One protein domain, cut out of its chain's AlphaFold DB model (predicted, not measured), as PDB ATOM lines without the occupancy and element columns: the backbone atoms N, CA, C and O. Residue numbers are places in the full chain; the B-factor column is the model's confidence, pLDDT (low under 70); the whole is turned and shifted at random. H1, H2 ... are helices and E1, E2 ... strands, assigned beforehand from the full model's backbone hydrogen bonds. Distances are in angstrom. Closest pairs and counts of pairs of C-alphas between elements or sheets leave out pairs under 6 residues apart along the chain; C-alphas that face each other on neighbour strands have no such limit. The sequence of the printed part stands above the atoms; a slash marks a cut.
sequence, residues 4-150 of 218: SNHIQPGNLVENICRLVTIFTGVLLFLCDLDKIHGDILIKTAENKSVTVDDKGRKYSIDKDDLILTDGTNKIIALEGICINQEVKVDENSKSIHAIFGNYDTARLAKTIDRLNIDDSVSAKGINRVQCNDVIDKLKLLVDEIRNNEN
ATOM      1  N   SER A   4      31.008  93.411 103.805       90.44
ATOM      2  CA  SER A   4      32.016  94.326 104.365       90.44
ATOM      3  C   SER A   4      33.238  94.513 103.458       90.44
ATOM      4  O   SER A   4      34.016  95.425 103.692       90.44
ATOM      5  N   ASN A   5      33.409  93.662 102.440       85.06
ATOM      6  CA  ASN A   5      34.405  93.815 101.376       85.06
ATOM      7  C   ASN A   5      33.758  94.240 100.043       85.06
ATOM      8  O   ASN A   5      34.367  94.075  98.993       85.06
ATOM      9  N   HIS A   6      32.514  94.739 100.064       87.56
ATOM     10  CA  HIS A   6      31.754  95.139  98.871       87.56
ATOM     11  C   HIS A   6      31.554  94.023  97.828       87.56
ATOM     12  O   HIS A   6      31.310  94.293  96.655       87.56
ATOM     13  N   ILE A   7      31.610  92.757  98.256       85.56
ATOM     14  CA  ILE A   7      31.360  91.596  97.400       85.56
ATOM     15  C   ILE A   7      29.905  91.162  97.573       85.56
ATOM     16  O   ILE A   7      29.469  90.843  98.684       85.56
ATOM     17  N   GLN A   8      29.162  91.126  96.465       87.62
ATOM     18  CA  GLN A   8      27.786  90.636  96.449       87.62
ATOM     19  C   GLN A   8      27.761  89.123  96.736       87.62
ATOM     20  O   GLN A   8      28.494  88.366  96.083       87.62
ATOM     21  N   PRO A   9      26.962  88.652  97.708       87.94
ATOM     22  CA  PRO A   9      26.747  87.227  97.919       87.94
ATOM     23  C   PRO A   9      26.045  86.585  96.715       87.94
ATOM     24  O   PRO A   9      25.169  87.189  96.105       87.94
ATOM     25  N   GLY A  10      26.441  85.362  96.380       85.44
ATOM     26  CA  GLY A  10      25.791  84.502  95.394       85.44
ATOM     27  C   GLY A  10      25.240  83.244  96.057       85.44
ATOM     28  O   GLY A  10      24.801  83.281  97.212       85.44
ATOM     29  N   ASN A  11      25.304  82.118  95.346       86.94
ATOM     30  CA  ASN A  11      24.958  80.819  95.921       86.94
ATOM     31  C   ASN A  11      25.981  80.373  96.990       86.94
ATOM     32  O   ASN A  11      27.040  80.981  97.173       86.94
ATOM     33  N   LEU A  12      25.655  79.305  97.724       87.44
ATOM     34  CA  LEU A  12      26.479  78.795  98.824       87.44
ATOM     35  C   LEU A  12      27.931  78.526  98.400       87.44
ATOM     36  O   LEU A  12      28.859  78.951  99.086       87.44
ATOM     37  N   VAL A  13      28.134  77.860  97.263       88.62
ATOM     38  CA  VAL A  13      29.464  77.428  96.813       88.62
ATOM     39  C   VAL A  13      30.283  78.603  96.288       88.62
ATOM     40  O   VAL A  13      31.459  78.739  96.629       88.62
ATOM     41  N   GLU A  14      29.652  79.520  95.556       89.62
ATOM     42  CA  GLU A  14      30.258  80.794  95.170       89.62
ATOM     43  C   GLU A  14      30.689  81.609  96.391       89.62
ATOM     44  O   GLU A  14      31.779  82.182  96.403       89.62
ATOM     45  N   ASN A  15      29.866  81.646  97.439       90.69
ATOM     46  CA  ASN A  15      30.198  82.361  98.665       90.69
ATOM     47  C   ASN A  15      31.397  81.729  99.379       90.69
ATOM     48  O   ASN A  15      32.289  82.466  99.794       90.69
ATOM     49  N   ILE A  16      31.467  80.397  99.481       91.00
ATOM     50  CA  ILE A  16      32.641  79.693 100.034       91.00
ATOM     51  C   ILE A  16      33.895  80.065  99.238       91.00
ATOM     52  O   ILE A  16      34.886  80.502  99.817       91.00
ATOM     53  N   CYS A  17      33.828  79.959  97.911       90.19
ATOM     54  CA  CYS A  17      34.916  80.292  96.996       90.19
ATOM     55  C   CYS A  17      35.414  81.741  97.179       90.19
ATOM     56  O   CYS A  17      36.613  81.988  97.351       90.19
ATOM     57  N   ARG A  18      34.488  82.707  97.260       90.19
ATOM     58  CA  ARG A  18      34.796  84.122  97.522       90.19
ATOM     59  C   ARG A  18      35.409  84.334  98.908       90.19
ATOM     60  O   ARG A  18      36.369  85.088  99.036       90.19
ATOM     61  N   LEU A  19      34.907  83.664  99.946       92.31
ATOM     62  CA  LEU A  19      35.478  83.752 101.296       92.31
ATOM     63  C   LEU A  19      36.905  83.195 101.333       92.31
ATOM     64  O   LEU A  19      37.785  83.833 101.905       92.31
ATOM     65  N   VAL A  20      37.149  82.041 100.708       91.81
ATOM     66  CA  VAL A  20      38.494  81.458 100.593       91.81
ATOM     67  C   VAL A  20      39.429  82.413  99.863       91.81
ATOM     68  O   VAL A  20      40.540  82.638 100.339       91.81
ATOM     69  N   THR A  21      38.964  83.043  98.782       88.19
ATOM     70  CA  THR A  21      39.731  84.065  98.059       88.19
ATOM     71  C   THR A  21      40.116  85.232  98.970       88.19
ATOM     72  O   THR A  21      41.280  85.616  99.008       88.19
ATOM     73  N   ILE A  22      39.186  85.750  99.781       88.00
ATOM     74  CA  ILE A  22      39.473  86.825 100.752       88.00
ATOM     75  C   ILE A  22      40.500  86.375 101.799       88.00
ATOM     76  O   ILE A  22      41.401  87.134 102.143       88.00
ATOM     77  N   PHE A  23      40.373  85.153 102.321       86.88
ATOM     78  CA  PHE A  23      41.261  84.658 103.374       86.88
ATOM     79  C   PHE A  23      42.672  84.325 102.886       86.88
ATOM     80  O   PHE A  23      43.617  84.414 103.666       86.88
ATOM     81  N   THR A  24      42.816  83.906 101.631       85.31
ATOM     82  CA  THR A  24      44.080  83.356 101.111       85.31
ATOM     83  C   THR A  24      44.758  84.265 100.088       85.31
ATOM     84  O   THR A  24      45.950  84.106  99.814       85.31
ATOM     85  N   GLY A  25      44.016  85.218  99.518       83.38
ATOM     86  CA  GLY A  25      44.446  86.008  98.367       83.38
ATOM     87  C   GLY A  25      44.524  85.199  97.068       83.38
ATOM     88  O   GLY A  25      45.054  85.704  96.082       83.38
ATOM     89  N   VAL A  26      44.038  83.952  97.061       85.50
ATOM     90  CA  VAL A  26      44.066  83.062  95.896       85.50
ATOM     91  C   VAL A  26      42.709  83.069  95.223       85.50
ATOM     92  O   VAL A  26      41.714  82.739  95.860       85.50
ATOM     93  N   LEU A  27      42.669  83.413  93.939       86.12
ATOM     94  CA  LEU A  27      41.441  83.339  93.157       86.12
ATOM     95  C   LEU A  27      41.098  81.877  92.845       86.12
ATOM     96  O   LEU A  27      41.953  81.113  92.392       86.12
ATOM     97  N   LEU A  28      39.842  81.508  93.086       90.44
ATOM     98  CA  LEU A  28      39.286  80.199  92.757       90.44
ATOM     99  C   LEU A  28      38.255  80.361  91.634       90.44
ATOM    100  O   LEU A  28      37.389  81.235  91.694       90.44
ATOM    101  N   PHE A  29      38.315  79.480  90.642       90.19
ATOM    102  CA  PHE A  29      37.287  79.336  89.615       90.19
ATOM    103  C   PHE A  29      36.455  78.089  89.893       90.19
ATOM    104  O   PHE A  29      36.970  77.092  90.394       90.19
ATOM    105  N   LEU A  30      35.162  78.141  89.588       92.50
ATOM    106  CA  LEU A  30      34.251  77.020  89.790       92.50
ATOM    107  C   LEU A  30      33.735  76.539  88.442       92.50
ATOM    108  O   LEU A  30      33.291  77.357  87.636       92.50
ATOM    109  N   CYS A  31      33.732  75.227  88.231       94.06
ATOM    110  CA  CYS A  31      32.999  74.617  87.131       94.06
ATOM    111  C   CYS A  31      32.131  73.452  87.600       94.06
ATOM    112  O   CYS A  31      32.399  72.810  88.618       94.06
ATOM    113  N   ASP A  32      31.072  73.212  86.843       94.75
ATOM    114  CA  ASP A  32      30.185  72.075  86.995       94.75
ATOM    115  C   ASP A  32      30.798  70.853  86.298       94.75
ATOM    116  O   ASP A  32      30.977  70.841  85.075       94.75
ATOM    117  N   LEU A  33      31.134  69.832  87.087       93.38
ATOM    118  CA  LEU A  33      31.696  68.577  86.592       93.38
ATOM    119  C   LEU A  33      30.691  67.793  85.754       93.38
ATOM    120  O   LEU A  33      31.107  67.098  84.831       93.38
ATOM    121  N   ASP A  34      29.390  67.935  86.013       93.38
ATOM    122  CA  ASP A  34      28.355  67.224  85.261       93.38
ATOM    123  C   ASP A  34      28.255  67.755  83.808       93.38
ATOM    124  O   ASP A  34      27.673  67.110  82.933       93.38
ATOM    125  N   LYS A  35      28.875  68.914  83.519       93.94
ATOM    126  CA  LYS A  35      28.978  69.539  82.185       93.94
ATOM    127  C   LYS A  35      30.310  69.253  81.473       93.94
ATOM    128  O   LYS A  35      30.584  69.854  80.426       93.94
ATOM    129  N   ILE A  36      31.149  68.382  82.037       92.56
ATOM    130  CA  ILE A  36      32.452  67.974  81.498       92.56
ATOM    131  C   ILE A  36      32.365  66.501  81.085       92.56
ATOM    132  O   ILE A  36      31.923  65.660  81.859       92.56
ATOM    133  N   HIS A  37      32.773  66.184  79.853       88.06
ATOM    134  CA  HIS A  37      32.583  64.843  79.284       88.06
ATOM    135  C   HIS A  37      33.858  63.992  79.219       88.06
ATOM    136  O   HIS A  37      33.760  62.781  79.032       88.06
ATOM    137  N   GLY A  38      35.036  64.598  79.375       88.44
ATOM    138  CA  GLY A  38      36.325  63.909  79.325       88.44
ATOM    139  C   GLY A  38      37.270  64.315  80.453       88.44
ATOM    140  O   GLY A  38      36.849  64.860  81.475       88.44
ATOM    141  N   ASP A  39      38.558  64.031  80.269       89.19
ATOM    142  CA  ASP A  39      39.584  64.312  81.269       89.19
ATOM    143  C   ASP A  39      39.892  65.805  81.349       89.19
ATOM    144  O   ASP A  39      40.082  66.476  80.337       89.19
ATOM    145  N   ILE A  40      40.019  66.324  82.569       90.19
ATOM    146  CA  ILE A  40      40.440  67.706  82.799       90.19
ATOM    147  C   ILE A  40      41.952  67.808  82.564       90.19
ATOM    148  O   ILE A  40      42.754  67.297  83.348       90.19
ATOM    149  N   LEU A  41      42.339  68.488  81.487       90.88
ATOM    150  CA  LEU A  41      43.719  68.628  81.030       90.88
ATOM    151  C   LEU A  41      44.121  70.100  80.941       90.88
ATOM    152  O   LEU A  41      43.433  70.905  80.311       90.88
ATOM    153  N   ILE A  42      45.281  70.431  81.507       89.38
ATOM    154  CA  ILE A  42      45.934  71.730  81.313       89.38
ATOM    155  C   ILE A  42      46.885  71.611  80.125       89.38
ATOM    156  O   ILE A  42      47.781  70.764  80.134       89.38
ATOM    157  N   LYS A  43      46.733  72.471  79.115       90.62
ATOM    158  CA  LYS A  43      47.675  72.542  77.990       90.62
ATOM    159  C   LYS A  43      47.781  73.941  77.398       90.62
ATOM    160  O   LYS A  43      46.959  74.813  77.659       90.62
ATOM    161  N   THR A  44      48.801  74.150  76.576       92.00
ATOM    162  CA  THR A  44      48.863  75.314  75.688       92.00
ATOM    163  C   THR A  44      47.870  75.125  74.541       92.00
ATOM    164  O   THR A  44      47.786  74.029  73.983       92.00
ATOM    165  N   ALA A  45      47.115  76.161  74.183       91.81
ATOM    166  CA  ALA A  45      46.224  76.110  73.030       91.81
ATOM    167  C   ALA A  45      47.024  75.892  71.733       91.81
ATOM    168  O   ALA A  45      47.982  76.596  71.462       91.81
ATOM    169  N   GLU A  46      46.639  74.925  70.902       87.44
ATOM    170  CA  GLU A  46      47.372  74.616  69.656       87.44
ATOM    171  C   GLU A  46      46.870  75.439  68.459       87.44
ATOM    172  O   GLU A  46      47.601  75.716  67.503       87.44
ATOM    173  N   ASN A  47      45.602  75.845  68.519       86.81
ATOM    174  CA  ASN A  47      44.896  76.572  67.475       86.81
ATOM    175  C   ASN A  47      44.193  77.787  68.066       86.81
ATOM    176  O   ASN A  47      43.796  77.781  69.231       86.81
ATOM    177  N   LYS A  48      43.996  78.808  67.227       88.25
ATOM    178  CA  LYS A  48      43.154  79.944  67.593       88.25
ATOM    179  C   LYS A  48      41.725  79.465  67.797       88.25
ATOM    180  O   LYS A  48      41.196  78.718  66.973       88.25
ATOM    181  N   SER A  49      41.110  79.912  68.875       89.19
ATOM    182  CA  SER A  49      39.733  79.575  69.219       89.19
ATOM    183  C   SER A  49      39.074  80.750  69.933       89.19
ATOM    184  O   SER A  49      39.686  81.800  70.136       89.19
ATOM    185  N   VAL A  50      37.798  80.604  70.272       90.06
ATOM    186  CA  VAL A  50      37.060  81.598  71.050       90.06
ATOM    187  C   VAL A  50      36.515  80.909  72.285       90.06
ATOM    188  O   VAL A  50      35.947  79.826  72.186       90.06
ATOM    189  N   THR A  51      36.671  81.555  73.435       92.00
ATOM    190  CA  THR A  51      35.946  81.193  74.653       92.00
ATOM    191  C   THR A  51      34.963  82.297  75.003       92.00
ATOM    192  O   THR A  51      35.172  83.463  74.654       92.00
ATOM    193  N   VAL A  52      33.876  81.927  75.669       92.75
ATOM    194  CA  VAL A  52      32.895  82.871  76.197       92.75
ATOM    195  C   VAL A  52      32.892  82.722  77.705       92.75
ATOM    196  O   VAL A  52      32.650  81.622  78.199       92.75
ATOM    197  N   ASP A  53      33.190  83.798  78.429       91.06
ATOM    198  CA  ASP A  53      33.184  83.740  79.888       91.06
ATOM    199  C   ASP A  53      31.772  83.629  80.466       91.06
ATOM    200  O   ASP A  53      30.767  83.819  79.781       91.06
ATOM    201  N   ASP A  54      31.695  83.367  81.765       83.50
ATOM    202  CA  ASP A  54      30.465  83.243  82.547       83.50
ATOM    203  C   ASP A  54      29.576  84.504  82.604       83.50
ATOM    204  O   ASP A  54      28.484  84.456  83.190       83.50
ATOM    205  N   LYS A  55      30.028  85.611  82.000       85.69
ATOM    206  CA  LYS A  55      29.304  86.878  81.813       85.69
ATOM    207  C   LYS A  55      28.950  87.145  80.344       85.69
ATOM    208  O   LYS A  55      28.436  88.218  80.034       85.69
ATOM    209  N   GLY A  56      29.215  86.202  79.441       89.38
ATOM    210  CA  GLY A  56      28.905  86.309  78.017       89.38
ATOM    211  C   GLY A  56      29.938  87.085  77.191       89.38
ATOM    212  O   GLY A  56      29.690  87.363  76.014       89.38
ATOM    213  N   ARG A  57      31.094  87.453  77.760       91.00
ATOM    214  CA  ARG A  57      32.160  88.157  77.028       91.00
ATOM    215  C   ARG A  57      32.985  87.156  76.233       91.00
ATOM    216  O   ARG A  57      33.382  86.116  76.749       91.00
ATOM    217  N   LYS A  58      33.252  87.477  74.967       93.69
ATOM    218  CA  LYS A  58      34.010  86.615  74.054       93.69
ATOM    219  C   LYS A  58      35.484  87.003  74.053       93.69
ATOM    220  O   LYS A  58      35.798  88.173  73.849       93.69
ATOM    221  N   TYR A  59      36.369  86.021  74.176       92.69
ATOM    222  CA  TYR A  59      37.817  86.210  74.103       92.69
ATOM    223  C   TYR A  59      38.428  85.325  73.025       92.69
ATOM    224  O   TYR A  59      38.071  84.155  72.894       92.69
ATOM    225  N   SER A  60      39.362  85.893  72.261       93.19
ATOM    226  CA  SER A  60      40.111  85.162  71.236       93.19
ATOM    227  C   SER A  60      41.351  84.521  71.848       93.19
ATOM    228  O   SER A  60      42.294  85.214  72.231       93.19
ATOM    229  N   ILE A  61      41.349  83.198  71.919       93.50
ATOM    230  CA  ILE A  61      42.466  82.401  72.416       93.50
ATOM    231  C   ILE A  61      43.519  82.287  71.315       93.50
ATOM    232  O   ILE A  61      43.186  82.041  70.151       93.50
ATOM    233  N   ASP A  62      44.783  82.483  71.682       93.81
ATOM    234  CA  ASP A  62      45.938  82.356  70.792       93.81
ATOM    235  C   ASP A  62      46.807  81.146  71.157       93.81
ATOM    236  O   ASP A  62      46.674  80.575  72.237       93.81
ATOM    237  N   LYS A  63      47.723  80.765  70.260       89.19
ATOM    238  CA  LYS A  63      48.511  79.519  70.319       89.19
ATOM    239  C   LYS A  63      49.491  79.386  71.498       89.19
ATOM    240  O   LYS A  63      50.184  78.383  71.607       89.19
ATOM    241  N   ASP A  64      49.552  80.376  72.381       86.31
ATOM    242  CA  ASP A  64      50.407  80.385  73.574       86.31
ATOM    243  C   ASP A  64      49.610  80.542  74.874       86.31
ATOM    244  O   ASP A  64      50.180  80.533  75.970       86.31
ATOM    245  N   ASP A  65      48.286  80.640  74.787       92.25
ATOM    246  CA  ASP A  65      47.441  80.720  75.967       92.25
ATOM    247  C   ASP A  65      47.396  79.380  76.693       92.25
ATOM    248  O   ASP A  65      47.347  78.311  76.079       92.25
ATOM    249  N   LEU A  66      47.420  79.441  78.022       91.88
ATOM    250  CA  LEU A  66      47.214  78.271  78.860       91.88
ATOM    251  C   LEU A  66      45.709  78.047  79.025       91.88
ATOM    252  O   LEU A  66      44.986  78.949  79.445       91.88
ATOM    253  N   ILE A  67      45.235  76.852  78.687       93.38
ATOM    254  CA  ILE A  67      43.818  76.495  78.736       93.38
ATOM    255  C   ILE A  67      43.599  75.230  79.558       93.38
ATOM    256  O   ILE A  67      44.445  74.331  79.586       93.38
ATOM    257  N   LEU A  68      42.415  75.156  80.158       92.94
ATOM    258  CA  LEU A  68      41.839  73.939  80.710       92.94
ATOM    259  C   LEU A  68      40.851  73.377  79.698       92.94
ATOM    260  O   LEU A  68      39.985  74.105  79.210       92.94
ATOM    261  N   THR A  69      40.951  72.094  79.384       93.19
ATOM    262  CA  THR A  69      40.083  71.422  78.411       93.19
ATOM    263  C   THR A  69      39.650  70.057  78.922       93.19
ATOM    264  O   THR A  69      40.311  69.493  79.786       93.19
ATOM    265  N   ASP A  70      38.552  69.529  78.386       92.44
ATOM    266  CA  ASP A  70      38.071  68.172  78.669       92.44
ATOM    267  C   ASP A  70      38.688  67.091  77.753       92.44
ATOM    268  O   ASP A  70      38.212  65.960  77.696       92.44
ATOM    269  N   GLY A  71      39.697  67.452  76.954       86.12
ATOM    270  CA  GLY A  71      40.347  66.547  76.003       86.12
ATOM    271  C   GLY A  71      39.570  66.311  74.701       86.12
ATOM    272  O   GLY A  71      40.138  65.756  73.763       86.12
ATOM    273  N   THR A  72      38.326  66.793  74.584       83.12
ATOM    274  CA  THR A  72      37.474  66.649  73.385       83.12
ATOM    275  C   THR A  72      37.399  67.919  72.524       83.12
ATOM    276  O   THR A  72      36.647  67.974  71.552       83.12
ATOM    277  N   ASN A  73      38.236  68.919  72.841       75.38
ATOM    278  CA  ASN A  73      38.272  70.298  72.320       75.38
ATOM    279  C   ASN A  73      37.326  71.298  73.006       75.38
ATOM    280  O   ASN A  73      37.351  72.477  72.646       75.38
ATOM    281  N   LYS A  74      36.551  70.896  74.021       89.06
ATOM    282  CA  LYS A  74      35.814  71.862  74.842       89.06
ATOM    283  C   LYS A  74      36.784  72.582  75.771       89.06
ATOM    284  O   LYS A  74      37.588  71.954  76.464       89.06
ATOM    285  N   ILE A  75      36.718  73.908  75.785       93.12
ATOM    286  CA  ILE A  75      37.515  74.746  76.685       93.12
ATOM    287  C   ILE A  75      36.710  74.951  77.960       93.12
ATOM    288  O   ILE A  75      35.626  75.523  77.921       93.12
ATOM    289  N   ILE A  76      37.250  74.487  79.080       95.00
ATOM    290  CA  ILE A  76      36.680  74.646  80.419       95.00
ATOM    291  C   ILE A  76      37.034  76.037  80.951       95.00
ATOM    292  O   ILE A  76      36.171  76.750  81.458       95.00
ATOM    293  N   ALA A  77      38.296  76.441  80.806       93.19
ATOM    294  CA  ALA A  77      38.800  77.711  81.310       93.19
ATOM    295  C   ALA A  77      39.938  78.249  80.440       93.19
ATOM    296  O   ALA A  77      40.724  77.483  79.878       93.19
ATOM    297  N   LEU A  78      40.055  79.572  80.394       92.62
ATOM    298  CA  LEU A  78      41.328  80.225  80.116       92.62
ATOM    299  C   LEU A  78      42.044  80.341  81.465       92.62
ATOM    300  O   LEU A  78      41.571  81.058  82.351       92.62
ATOM    301  N   GLU A  79      43.110  79.562  81.648       87.88
ATOM    302  CA  GLU A  79      43.675  79.274  82.969       87.88
ATOM    303  C   GLU A  79      44.107  80.541  83.706       87.88
ATOM    304  O   GLU A  79      44.813  81.389  83.161       87.88
ATOM    305  N   GLY A  80      43.653  80.675  84.954       86.44
ATOM    306  CA  GLY A  80      43.899  81.859  85.775       86.44
ATOM    307  C   GLY A  80      43.162  83.135  85.343       86.44
ATOM    308  O   GLY A  80      43.369  84.166  85.972       86.44
ATOM    309  N   ILE A  81      42.310  83.108  84.313       89.44
ATOM    310  CA  ILE A  81      41.657  84.313  83.770       89.44
ATOM    311  C   ILE A  81      40.135  84.227  83.851       89.44
ATOM    312  O   ILE A  81      39.502  85.088  84.459       89.44
ATOM    313  N   CYS A  82      39.521  83.223  83.219       90.00
ATOM    314  CA  CYS A  82      38.064  83.108  83.191       90.00
ATOM    315  C   CYS A  82      37.583  81.673  82.974       90.00
ATOM    316  O   CYS A  82      38.234  80.877  82.292       90.00
ATOM    317  N   ILE A  83      36.388  81.381  83.488       93.19
ATOM    318  CA  ILE A  83      35.680  80.124  83.247       93.19
ATOM    319  C   ILE A  83      34.753  80.250  82.035       93.19
ATOM    320  O   ILE A  83      34.114  81.286  81.855       93.19
ATOM    321  N   ASN A  84      34.671  79.205  81.209       94.88
ATOM    322  CA  ASN A  84      33.724  79.152  80.101       94.88
ATOM    323  C   ASN A  84      32.282  79.039  80.634       94.88
ATOM    324  O   ASN A  84      31.998  78.239  81.528       94.88
ATOM    325  N   GLN A  85      31.352  79.805  80.061       95.38
ATOM    326  CA  GLN A  85      29.931  79.757  80.414       95.38
ATOM    327  C   GLN A  85      29.306  78.355  80.306       95.38
ATOM    328  O   GLN A  85      28.413  78.024  81.080       95.38
ATOM    329  N   GLU A  86      29.776  77.512  79.380       93.88
ATOM    330  CA  GLU A  86      29.213  76.175  79.135       93.88
ATOM    331  C   GLU A  86      29.477  75.175  80.265       93.88
ATOM    332  O   GLU A  86      28.884  74.097  80.289       93.88
ATOM    333  N   VAL A  87      30.388  75.503  81.181       94.69
ATOM    334  CA  VAL A  87      30.713  74.697  82.366       94.69
ATOM    335  C   VAL A  87      30.430  75.464  83.656       94.69
ATOM    336  O   VAL A  87      30.866  75.057  84.728       94.69
ATOM    337  N   LYS A  88      29.721  76.595  83.575       93.12
ATOM    338  CA  LYS A  88      29.388  77.420  84.736       93.12
ATOM    339  C   LYS A  88      28.509  76.638  85.713       93.12
ATOM    340  O   LYS A  88      27.583  75.946  85.292       93.12
ATOM    341  N   VAL A  89      28.779  76.792  87.005       92.56
ATOM    342  CA  VAL A  89      27.908  76.293  88.080       92.56
ATOM    343  C   VAL A  89      26.567  77.035  88.054       92.56
ATOM    344  O   VAL A  89      26.539  78.258  87.917       92.56
ATOM    345  N   ASP A  90      25.472  76.300  88.206       90.44
ATOM    346  CA  ASP A  90      24.118  76.839  88.352       90.44
ATOM    347  C   ASP A  90      23.377  76.170  89.522       90.44
ATOM    348  O   ASP A  90      23.951  75.393  90.287       90.44
ATOM    349  N   GLU A  91      22.106  76.518  89.715       87.50
ATOM    350  CA  GLU A  91      21.273  75.996  90.799       87.50
ATOM    351  C   GLU A  91      21.059  74.471  90.778       87.50
ATOM    352  O   GLU A  91      20.667  73.904  91.799       87.50
ATOM    353  N   ASN A  92      21.326  73.804  89.653       89.25
ATOM    354  CA  ASN A  92      21.156  72.363  89.481       89.25
ATOM    355  C   ASN A  92      22.471  71.581  89.613       89.25
ATOM    356  O   ASN A  92      22.427  70.348  89.663       89.25
ATOM    357  N   SER A  93      23.619  72.264  89.681       91.38
ATOM    358  CA  SER A  93      24.937  71.633  89.789       91.38
ATOM    359  C   SER A  93      25.072  70.818  91.077       91.38
ATOM    360  O   SER A  93      24.871  71.334  92.180       91.38
ATOM    361  N   LYS A  94      25.467  69.547  90.950       89.62
ATOM    362  CA  LYS A  94      25.687  68.641  92.097       89.62
ATOM    363  C   LYS A  94      27.161  68.340  92.313       89.62
ATOM    364  O   LYS A  94      27.606  68.229  93.455       89.62
ATOM    365  N   SER A  95      27.907  68.246  91.220       91.56
ATOM    366  CA  SER A  95      29.330  67.934  91.216       91.56
ATOM    367  C   SER A  95      30.113  69.183  90.815       91.56
ATOM    368  O   SER A  95      30.012  69.646  89.686       91.56
ATOM    369  N   ILE A  96      30.895  69.760  91.729       92.31
ATOM    370  CA  ILE A  96      31.594  71.031  91.479       92.31
ATOM    371  C   ILE A  96      33.101  70.826  91.584       92.31
ATOM    372  O   ILE A  96      33.590  70.241  92.552       92.31
ATOM    373  N   HIS A  97      33.842  71.358  90.614       92.50
ATOM    374  CA  HIS A  97      35.294  71.446  90.662       92.50
ATOM    375  C   HIS A  97      35.718  72.873  91.013       92.50
ATOM    376  O   HIS A  97      35.356  73.826  90.321       92.50
ATOM    377  N   ALA A  98      36.512  73.020  92.072       91.81
ATOM    378  CA  ALA A  98      37.172  74.277  92.407       91.81
ATOM    379  C   ALA A  98      38.602  74.271  91.850       91.81
ATOM    380  O   ALA A  98      39.444  73.496  92.299       91.81
ATOM    381  N   ILE A  99      38.859  75.136  90.874       89.81
ATOM    382  CA  ILE A  99      40.121  75.255  90.146       89.81
ATOM    383  C   ILE A  99      40.920  76.421  90.728       89.81
ATOM    384  O   ILE A  99      40.431  77.548  90.821       89.81
ATOM    385  N   PHE A 100      42.165  76.155  91.100       88.38
ATOM    386  CA  PHE A 100      43.138  77.161  91.512       88.38
ATOM    387  C   PHE A 100      44.545  76.622  91.263       88.38
ATOM    388  O   PHE A 100      44.773  75.412  91.256       88.38
ATOM    389  N   GLY A 101      45.509  77.519  91.086       81.69
ATOM    390  CA  GLY A 101      46.862  77.123  90.729       81.69
ATOM    391  C   GLY A 101      47.892  78.216  90.957       81.69
ATOM    392  O   GLY A 101      47.567  79.356  91.290       81.69
ATOM    393  N   ASN A 102      49.153  77.829  90.781       79.38
ATOM    394  CA  ASN A 102      50.287  78.738  90.681       79.38
ATOM    395  C   ASN A 102      50.655  78.871  89.200       79.38
ATOM    396  O   ASN A 102      51.165  77.918  88.607       79.38
ATOM    397  N   TYR A 103      50.380  80.037  88.627       78.25
ATOM    398  CA  TYR A 103      50.598  80.317  87.212       78.25
ATOM    399  C   TYR A 103      51.918  81.061  86.989       78.25
ATOM    400  O   TYR A 103      52.353  81.856  87.825       78.25
ATOM    401  N   ASP A 104      52.532  80.847  85.823       79.75
ATOM    402  CA  ASP A 104      53.599  81.720  85.331       79.75
ATOM    403  C   ASP A 104      53.018  83.122  85.093       79.75
ATOM    404  O   ASP A 104      52.244  83.340  84.158       79.75
ATOM    405  N   THR A 105      53.385  84.071  85.955       79.88
ATOM    406  CA  THR A 105      52.851  85.437  85.930       79.88
ATOM    407  C   THR A 105      53.197  86.191  84.664       79.88
ATOM    408  O   THR A 105      52.391  86.998  84.210       79.88
ATOM    409  N   ALA A 106      54.370  85.944  84.081       83.31
ATOM    410  CA  ALA A 106      54.780  86.618  82.860       83.31
ATOM    411  C   ALA A 106      53.949  86.117  81.677       83.31
ATOM    412  O   ALA A 106      53.545  86.905  80.823       83.31
ATOM    413  N   ARG A 107      53.668  84.810  81.637       85.31
ATOM    414  CA  ARG A 107      52.778  84.230  80.627       85.31
ATOM    415  C   ARG A 107      51.345  84.728  80.798       85.31
ATOM    416  O   ARG A 107      50.743  85.155  79.819       85.31
ATOM    417  N   LEU A 108      50.835  84.723  82.027       86.62
ATOM    418  CA  LEU A 108      49.482  85.173  82.334       86.62
ATOM    419  C   LEU A 108      49.271  86.654  81.977       86.62
ATOM    420  O   LEU A 108      48.306  86.982  81.291       86.62
ATOM    421  N   ALA A 109      50.204  87.529  82.369       86.12
ATOM    422  CA  ALA A 109      50.137  88.961  82.078       86.12
ATOM    423  C   ALA A 109      50.067  89.242  80.570       86.12
ATOM    424  O   ALA A 109      49.234  90.029  80.133       86.12
ATOM    425  N   LYS A 110      50.853  88.528  79.750       90.00
ATOM    426  CA  LYS A 110      50.794  88.660  78.282       90.00
ATOM    427  C   LYS A 110      49.402  88.360  77.727       90.00
ATOM    428  O   LYS A 110      48.945  89.057  76.824       90.00
ATOM    429  N   THR A 111      48.742  87.320  78.236       91.75
ATOM    430  CA  THR A 111      47.384  86.967  77.809       91.75
ATOM    431  C   THR A 111      46.373  88.023  78.262       91.75
ATOM    432  O   THR A 111      45.547  88.442  77.455       91.75
ATOM    433  N   ILE A 112      46.460  88.494  79.510       90.06
ATOM    434  CA  ILE A 112      45.573  89.533  80.062       90.06
ATOM    435  C   ILE A 112      45.687  90.835  79.267       90.06
ATOM    436  O   ILE A 112      44.669  91.353  78.807       90.06
ATOM    437  N   ASP A 113      46.916  91.308  79.043       90.81
ATOM    438  CA  ASP A 113      47.196  92.539  78.301       90.81
ATOM    439  C   ASP A 113      46.664  92.444  76.868       90.81
ATOM    440  O   ASP A 113      45.970  93.338  76.384       90.81
ATOM    441  N   ARG A 114      46.930  91.320  76.188       93.94
ATOM    442  CA  ARG A 114      46.458  91.083  74.817       93.94
ATOM    443  C   ARG A 114      44.932  91.059  74.722       93.94
ATOM    444  O   ARG A 114      44.383  91.497  73.713       93.94
ATOM    445  N   LEU A 115      44.255  90.518  75.733       91.56
ATOM    446  CA  LEU A 115      42.795  90.421  75.779       91.56
ATOM    447  C   LEU A 115      42.119  91.664  76.375       91.56
ATOM    448  O   LEU A 115      40.889  91.718  76.385       91.56
ATOM    449  N   ASN A 116      42.896  92.650  76.839       89.44
ATOM    450  CA  ASN A 116      42.415  93.850  77.522       89.44
ATOM    451  C   ASN A 116      41.452  93.515  78.678       89.44
ATOM    452  O   ASN A 116      40.375  94.102  78.819       89.44
ATOM    453  N   ILE A 117      41.820  92.501  79.465       85.81
ATOM    454  CA  ILE A 117      41.060  92.066  80.638       85.81
ATOM    455  C   ILE A 117      41.518  92.881  81.843       85.81
ATOM    456  O   ILE A 117      42.703  93.143  82.017       85.81
ATOM    457  N   ASP A 118      40.571  93.269  82.695       79.69
ATOM    458  CA  ASP A 118      40.896  93.878  83.980       79.69
ATOM    459  C   ASP A 118      41.677  92.878  84.850       79.69
ATOM    460  O   ASP A 118      41.144  91.852  85.269       79.69
ATOM    461  N   ASP A 119      42.941  93.180  85.144       67.62
ATOM    462  CA  ASP A 119      43.808  92.329  85.967       67.62
ATOM    463  C   ASP A 119      43.274  92.136  87.403       67.62
ATOM    464  O   ASP A 119      43.686  91.224  88.119       67.62
ATOM    465  N   SER A 120      42.298  92.943  87.843       66.62
ATOM    466  CA  SER A 120      41.607  92.728  89.119       66.62
ATOM    467  C   SER A 120      40.816  91.413  89.175       66.62
ATOM    468  O   SER A 120      40.565  90.906  90.272       66.62
ATOM    469  N   VAL A 121      40.447  90.847  88.017       64.44
ATOM    470  CA  VAL A 121      39.675  89.600  87.914       64.44
ATOM    471  C   VAL A 121      40.528  88.376  87.573       64.44
ATOM    472  O   VAL A 121      39.977  87.290  87.407       64.44
ATOM    473  N   SER A 122      41.851  88.534  87.476       66.44
ATOM    474  CA  SER A 122      42.781  87.451  87.160       66.44
ATOM    475  C   SER A 122      43.393  86.822  88.419       66.44
ATOM    476  O   SER A 122      43.480  87.425  89.496       66.44
ATOM    477  N   ALA A 123      43.835  85.574  88.297       67.94
ATOM    478  CA  ALA A 123      44.602  84.906  89.328       67.94
ATOM    479  C   ALA A 123      46.023  85.470  89.342       67.94
ATOM    480  O   ALA A 123      46.838  85.178  88.475       67.94
ATOM    481  N   LYS A 124      46.359  86.250  90.364       67.69
ATOM    482  CA  LYS A 124      47.729  86.752  90.526       67.69
ATOM    483  C   LYS A 124      48.702  85.591  90.747       67.69
ATOM    484  O   LYS A 124      48.308  84.505  91.158       67.69
ATOM    485  N   GLY A 125      49.990  85.813  90.490       59.38
ATOM    486  CA  GLY A 125      51.033  84.825  90.778       59.38
ATOM    487  C   GLY A 125      51.026  84.410  92.237       59.38
ATOM    488  O   GLY A 125      51.421  85.186  93.104       59.38
ATOM    489  N   ILE A 126      50.578  83.193  92.498       63.09
ATOM    490  CA  ILE A 126      50.390  82.647  93.837       63.09
ATOM    491  C   ILE A 126      51.478  81.613  94.088       63.09
ATOM    492  O   ILE A 126      51.718  80.754  93.256       63.09
ATOM    493  N   ASN A 127      52.128  81.621  95.247       64.62
ATOM    494  CA  ASN A 127      53.085  80.562  95.572       64.62
ATOM    495  C   ASN A 127      52.353  79.261  95.962       64.62
ATOM    496  O   ASN A 127      51.339  79.306  96.650       64.62
ATOM    497  N   ARG A 128      52.928  78.093  95.639       65.81
ATOM    498  CA  ARG A 128      52.491  76.749  96.081       65.81
ATOM    499  C   ARG A 128      52.054  76.661  97.556       65.81
ATOM    500  O   ARG A 128      51.113  75.939  97.860       65.81
ATOM    501  N   VAL A 129      52.693  77.405  98.471       66.69
ATOM    502  CA  VAL A 129      52.278  77.471  99.892       66.69
ATOM    503  C   VAL A 129      50.822  77.919 100.042       66.69
ATOM    504  O   VAL A 129      50.081  77.332 100.825       66.69
ATOM    505  N   GLN A 130      50.416  78.942  99.295       75.75
ATOM    506  CA  GLN A 130      49.071  79.501  99.364       75.75
ATOM    507  C   GLN A 130      48.035  78.534  98.772       75.75
ATOM    508  O   GLN A 130      46.910  78.499  99.254       75.75
ATOM    509  N   CYS A 131      48.406  77.691  97.796       80.50
ATOM    510  CA  CYS A 131      47.530  76.617  97.308       80.50
ATOM    511  C   CYS A 131      47.164  75.625  98.426       80.50
ATOM    512  O   CYS A 131      46.037  75.142  98.482       80.50
ATOM    513  N   ASN A 132      48.081  75.352  99.357       80.81
ATOM    514  CA  ASN A 132      47.766  74.534 100.525       80.81
ATOM    515  C   ASN A 132      46.879  75.261 101.535       80.81
ATOM    516  O   ASN A 132      45.942  74.658 102.051       80.81
ATOM    517  N   ASP A 133      47.129  76.550 101.775       84.62
ATOM    518  CA  ASP A 133      46.273  77.359 102.650       84.62
ATOM    519  C   ASP A 133      44.824  77.416 102.102       84.62
ATOM    520  O   ASP A 133      43.864  77.388 102.874       84.62
ATOM    521  N   VAL A 134      44.648  77.406 100.772       89.00
ATOM    522  CA  VAL A 134      43.344  77.249 100.096       89.00
ATOM    523  C   VAL A 134      42.692  75.910 100.423       89.00
ATOM    524  O   VAL A 134      41.532  75.896 100.833       89.00
ATOM    525  N   ILE A 135      43.415  74.796 100.276       88.69
ATOM    526  CA  ILE A 135      42.888  73.452 100.566       88.69
ATOM    527  C   ILE A 135      42.458  73.347 102.033       88.69
ATOM    528  O   ILE A 135      41.357  72.871 102.321       88.69
ATOM    529  N   ASP A 136      43.303  73.805 102.956       89.38
ATOM    530  CA  ASP A 136      43.019  73.766 104.390       89.38
ATOM    531  C   ASP A 136      41.803  74.636 104.734       89.38
ATOM    532  O   ASP A 136      40.928  74.214 105.497       89.38
ATOM    533  N   LYS A 137      41.687  75.827 104.126       91.88
ATOM    534  CA  LYS A 137      40.544  76.711 104.369       91.88
ATOM    535  C   LYS A 137      39.247  76.190 103.748       91.88
ATOM    536  O   LYS A 137      38.199  76.327 104.378       91.88
ATOM    537  N   LEU A 138      39.308  75.578 102.564       92.25
ATOM    538  CA  LEU A 138      38.165  74.904 101.944       92.25
ATOM    539  C   LEU A 138      37.642  73.784 102.842       92.25
ATOM    540  O   LEU A 138      36.454  73.771 103.142       92.25
ATOM    541  N   LYS A 139      38.521  72.892 103.322       91.38
ATOM    542  CA  LYS A 139      38.137  71.805 104.240       91.38
ATOM    543  C   LYS A 139      37.431  72.338 105.479       91.38
ATOM    544  O   LYS A 139      36.334  71.890 105.780       91.38
ATOM    545  N   LEU A 140      38.019  73.345 106.126       91.88
ATOM    546  CA  LEU A 140      37.438  73.958 107.319       91.88
ATOM    547  C   LEU A 140      36.024  74.505 107.060       91.88
ATOM    548  O   LEU A 140      35.106  74.189 107.807       91.88
ATOM    549  N   LEU A 141      35.837  75.300 106.000       90.44
ATOM    550  CA  LEU A 141      34.533  75.899 105.689       90.44
ATOM    551  C   LEU A 141      33.498  74.848 105.269       90.44
ATOM    552  O   LEU A 141      32.333  74.949 105.648       90.44
ATOM    553  N   VAL A 142      33.904  73.835 104.499       88.94
ATOM    554  CA  VAL A 142      33.006  72.742 104.108       88.94
ATOM    555  C   VAL A 142      32.599  71.910 105.322       88.94
ATOM    556  O   VAL A 142      31.419  71.598 105.455       88.94
ATOM    557  N   ASP A 143      33.522  71.604 106.234       89.69
ATOM    558  CA  ASP A 143      33.220  70.879 107.470       89.69
ATOM    559  C   ASP A 143      32.280  71.678 108.386       89.69
ATOM    560  O   ASP A 143      31.324  71.114 108.920       89.69
ATOM    561  N   GLU A 144      32.494  72.991 108.530       87.88
ATOM    562  CA  GLU A 144      31.592  73.884 109.274       87.88
ATOM    563  C   GLU A 144      30.167  73.848 108.705       87.88
ATOM    564  O   GLU A 144      29.197  73.722 109.452       87.88
ATOM    565  N   ILE A 145      30.019  73.911 107.381       86.25
ATOM    566  CA  ILE A 145      28.707  73.880 106.721       86.25
ATOM    567  C   ILE A 145      28.080  72.490 106.812       86.25
ATOM    568  O   ILE A 145      26.887  72.373 107.083       86.25
ATOM    569  N   ARG A 146      28.867  71.424 106.630       86.25
ATOM    570  CA  ARG A 146      28.391  70.043 106.754       86.25
ATOM    571  C   ARG A 146      27.854  69.775 108.156       86.25
ATOM    572  O   ARG A 146      26.763  69.240 108.279       86.25
ATOM    573  N   ASN A 147      28.563  70.203 109.195       84.94
ATOM    574  CA  ASN A 147      28.132  69.989 110.577       84.94
ATOM    575  C   ASN A 147      26.843  70.751 110.933       84.94
ATOM    576  O   ASN A 147      26.128  70.328 111.836       84.94
ATOM    577  N   ASN A 148      26.540  71.848 110.231       81.62
ATOM    578  CA  ASN A 148      25.331  72.642 110.459       81.62
ATOM    579  C   ASN A 148      24.150  72.231 109.564       81.62
ATOM    580  O   ASN A 148      23.005  72.285 110.005       81.62
ATOM    581  N   GLU A 149      24.405  71.842 108.312       77.81
ATOM    582  CA  GLU A 149      23.355  71.672 107.297       77.81
ATOM    583  C   GLU A 149      23.412  70.336 106.535       77.81
ATOM    584  O   GLU A 149      22.474  70.025 105.808       77.81
ATOM    585  N   ASN A 150      24.474  69.529 106.678       73.19
ATOM    586  CA  ASN A 150      24.704  68.275 105.934       73.19
ATOM    587  C   ASN A 150      24.582  68.405 104.397       73.19
ATOM    588  O   ASN A 150      24.186  67.465 103.713       73.19
TER     589      ASN A 150
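AT A GLANCE: This is residues 4 to 150 of the 218 residues of the protein "B3_4 domain-containing protein" of Dictyocaulus viviparus (UniProt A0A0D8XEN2). A small three-stranded sheet, E2 E5 E6, lies between two strand pairs in a row along the longest axis: the hairpin E3 and E4 towards one end, and E1 with E7 near the mean of the C-alphas. Beyond E1 and E7, two helices, H1 and the long H3, pack together at the other end, while H2 lies to one side near E4 and grazes the three-stranded sheet. The printed part has 147 residues with three named helices and seven named strands, in the order H1 E1 E2 E3 E4 E5 E6 E7 H2 H3; each sheet is antiparallel, and the class is mixed, helices and strands. The whole is compact, with a radius of gyration of the C-alphas of 15.3 A, and elongated, spanning 47 by 30 by 27 A.

HOW THE PARTS SIT: In the largest sheet the inner strand E5, residues 66 to 69, has edge strands E2, residues 41 to 44, and E6, residues 75 to 78, as antiparallel neighbours. N 41 and O 69 are 2.8 A apart, and N 76 and O 68 also 2.8 A, within hydrogen-bond range. E5 and E6 form a hairpin. Residues 77 to 78 of E6 also pair, antiparallel, with residues 82 to 83. E3, residues 49 to 52, and E4, residues 58 to 61, form another hairpin, with N 61 and O 49 2.8 A apart. The closest C-alphas of E3 and E6 are those of Thr 51 and Ile 75, 6.9 A apart. H2, residues 105 to 115, only grazes the largest sheet, with its residues 107 to 111; its closest C-alpha to E4 is that of Leu 115, 6.7 A from that of Tyr 59. E1, residues 29 to 32, and E7, residues 96 to 99, are antiparallel at 152 degrees, with N 99 and O 29 2.8 A apart. The closest C-alphas of E1 and H1, residues 12 to 24, are those of Leu 30 and Glu 14, 7.7 A apart. H1 and H3, residues 128 to 149, touch, closest at the C-alphas of Thr 24 and Val 134, 6.2 A apart, with a steep tilt of 39 degrees, opposite ways. H3 is apart from E1 and E7. In H1, H2 and H3 every O i to N i+4 pair is within hydrogen-bond range.

IN THESE COORDINATES: H1 is 18.3 A long from its first C-alpha, 12, at (26.479, 78.795, 98.824), to its last. H2 is 15.1 A long and H3 31.6 A, ending with C-alpha 149 at (23.355, 71.672, 107.297). E1 is 10.5 A long.

THE WHOLE: The C-alphas farthest apart, of Asn 47 and Asn 148, are 47.4 A apart. The printed part has no cut. The links E6 to E7 and H2 to H3 are long. Residues 119 to 129 have pLDDT under 70; the mean of the printed part is 87.1.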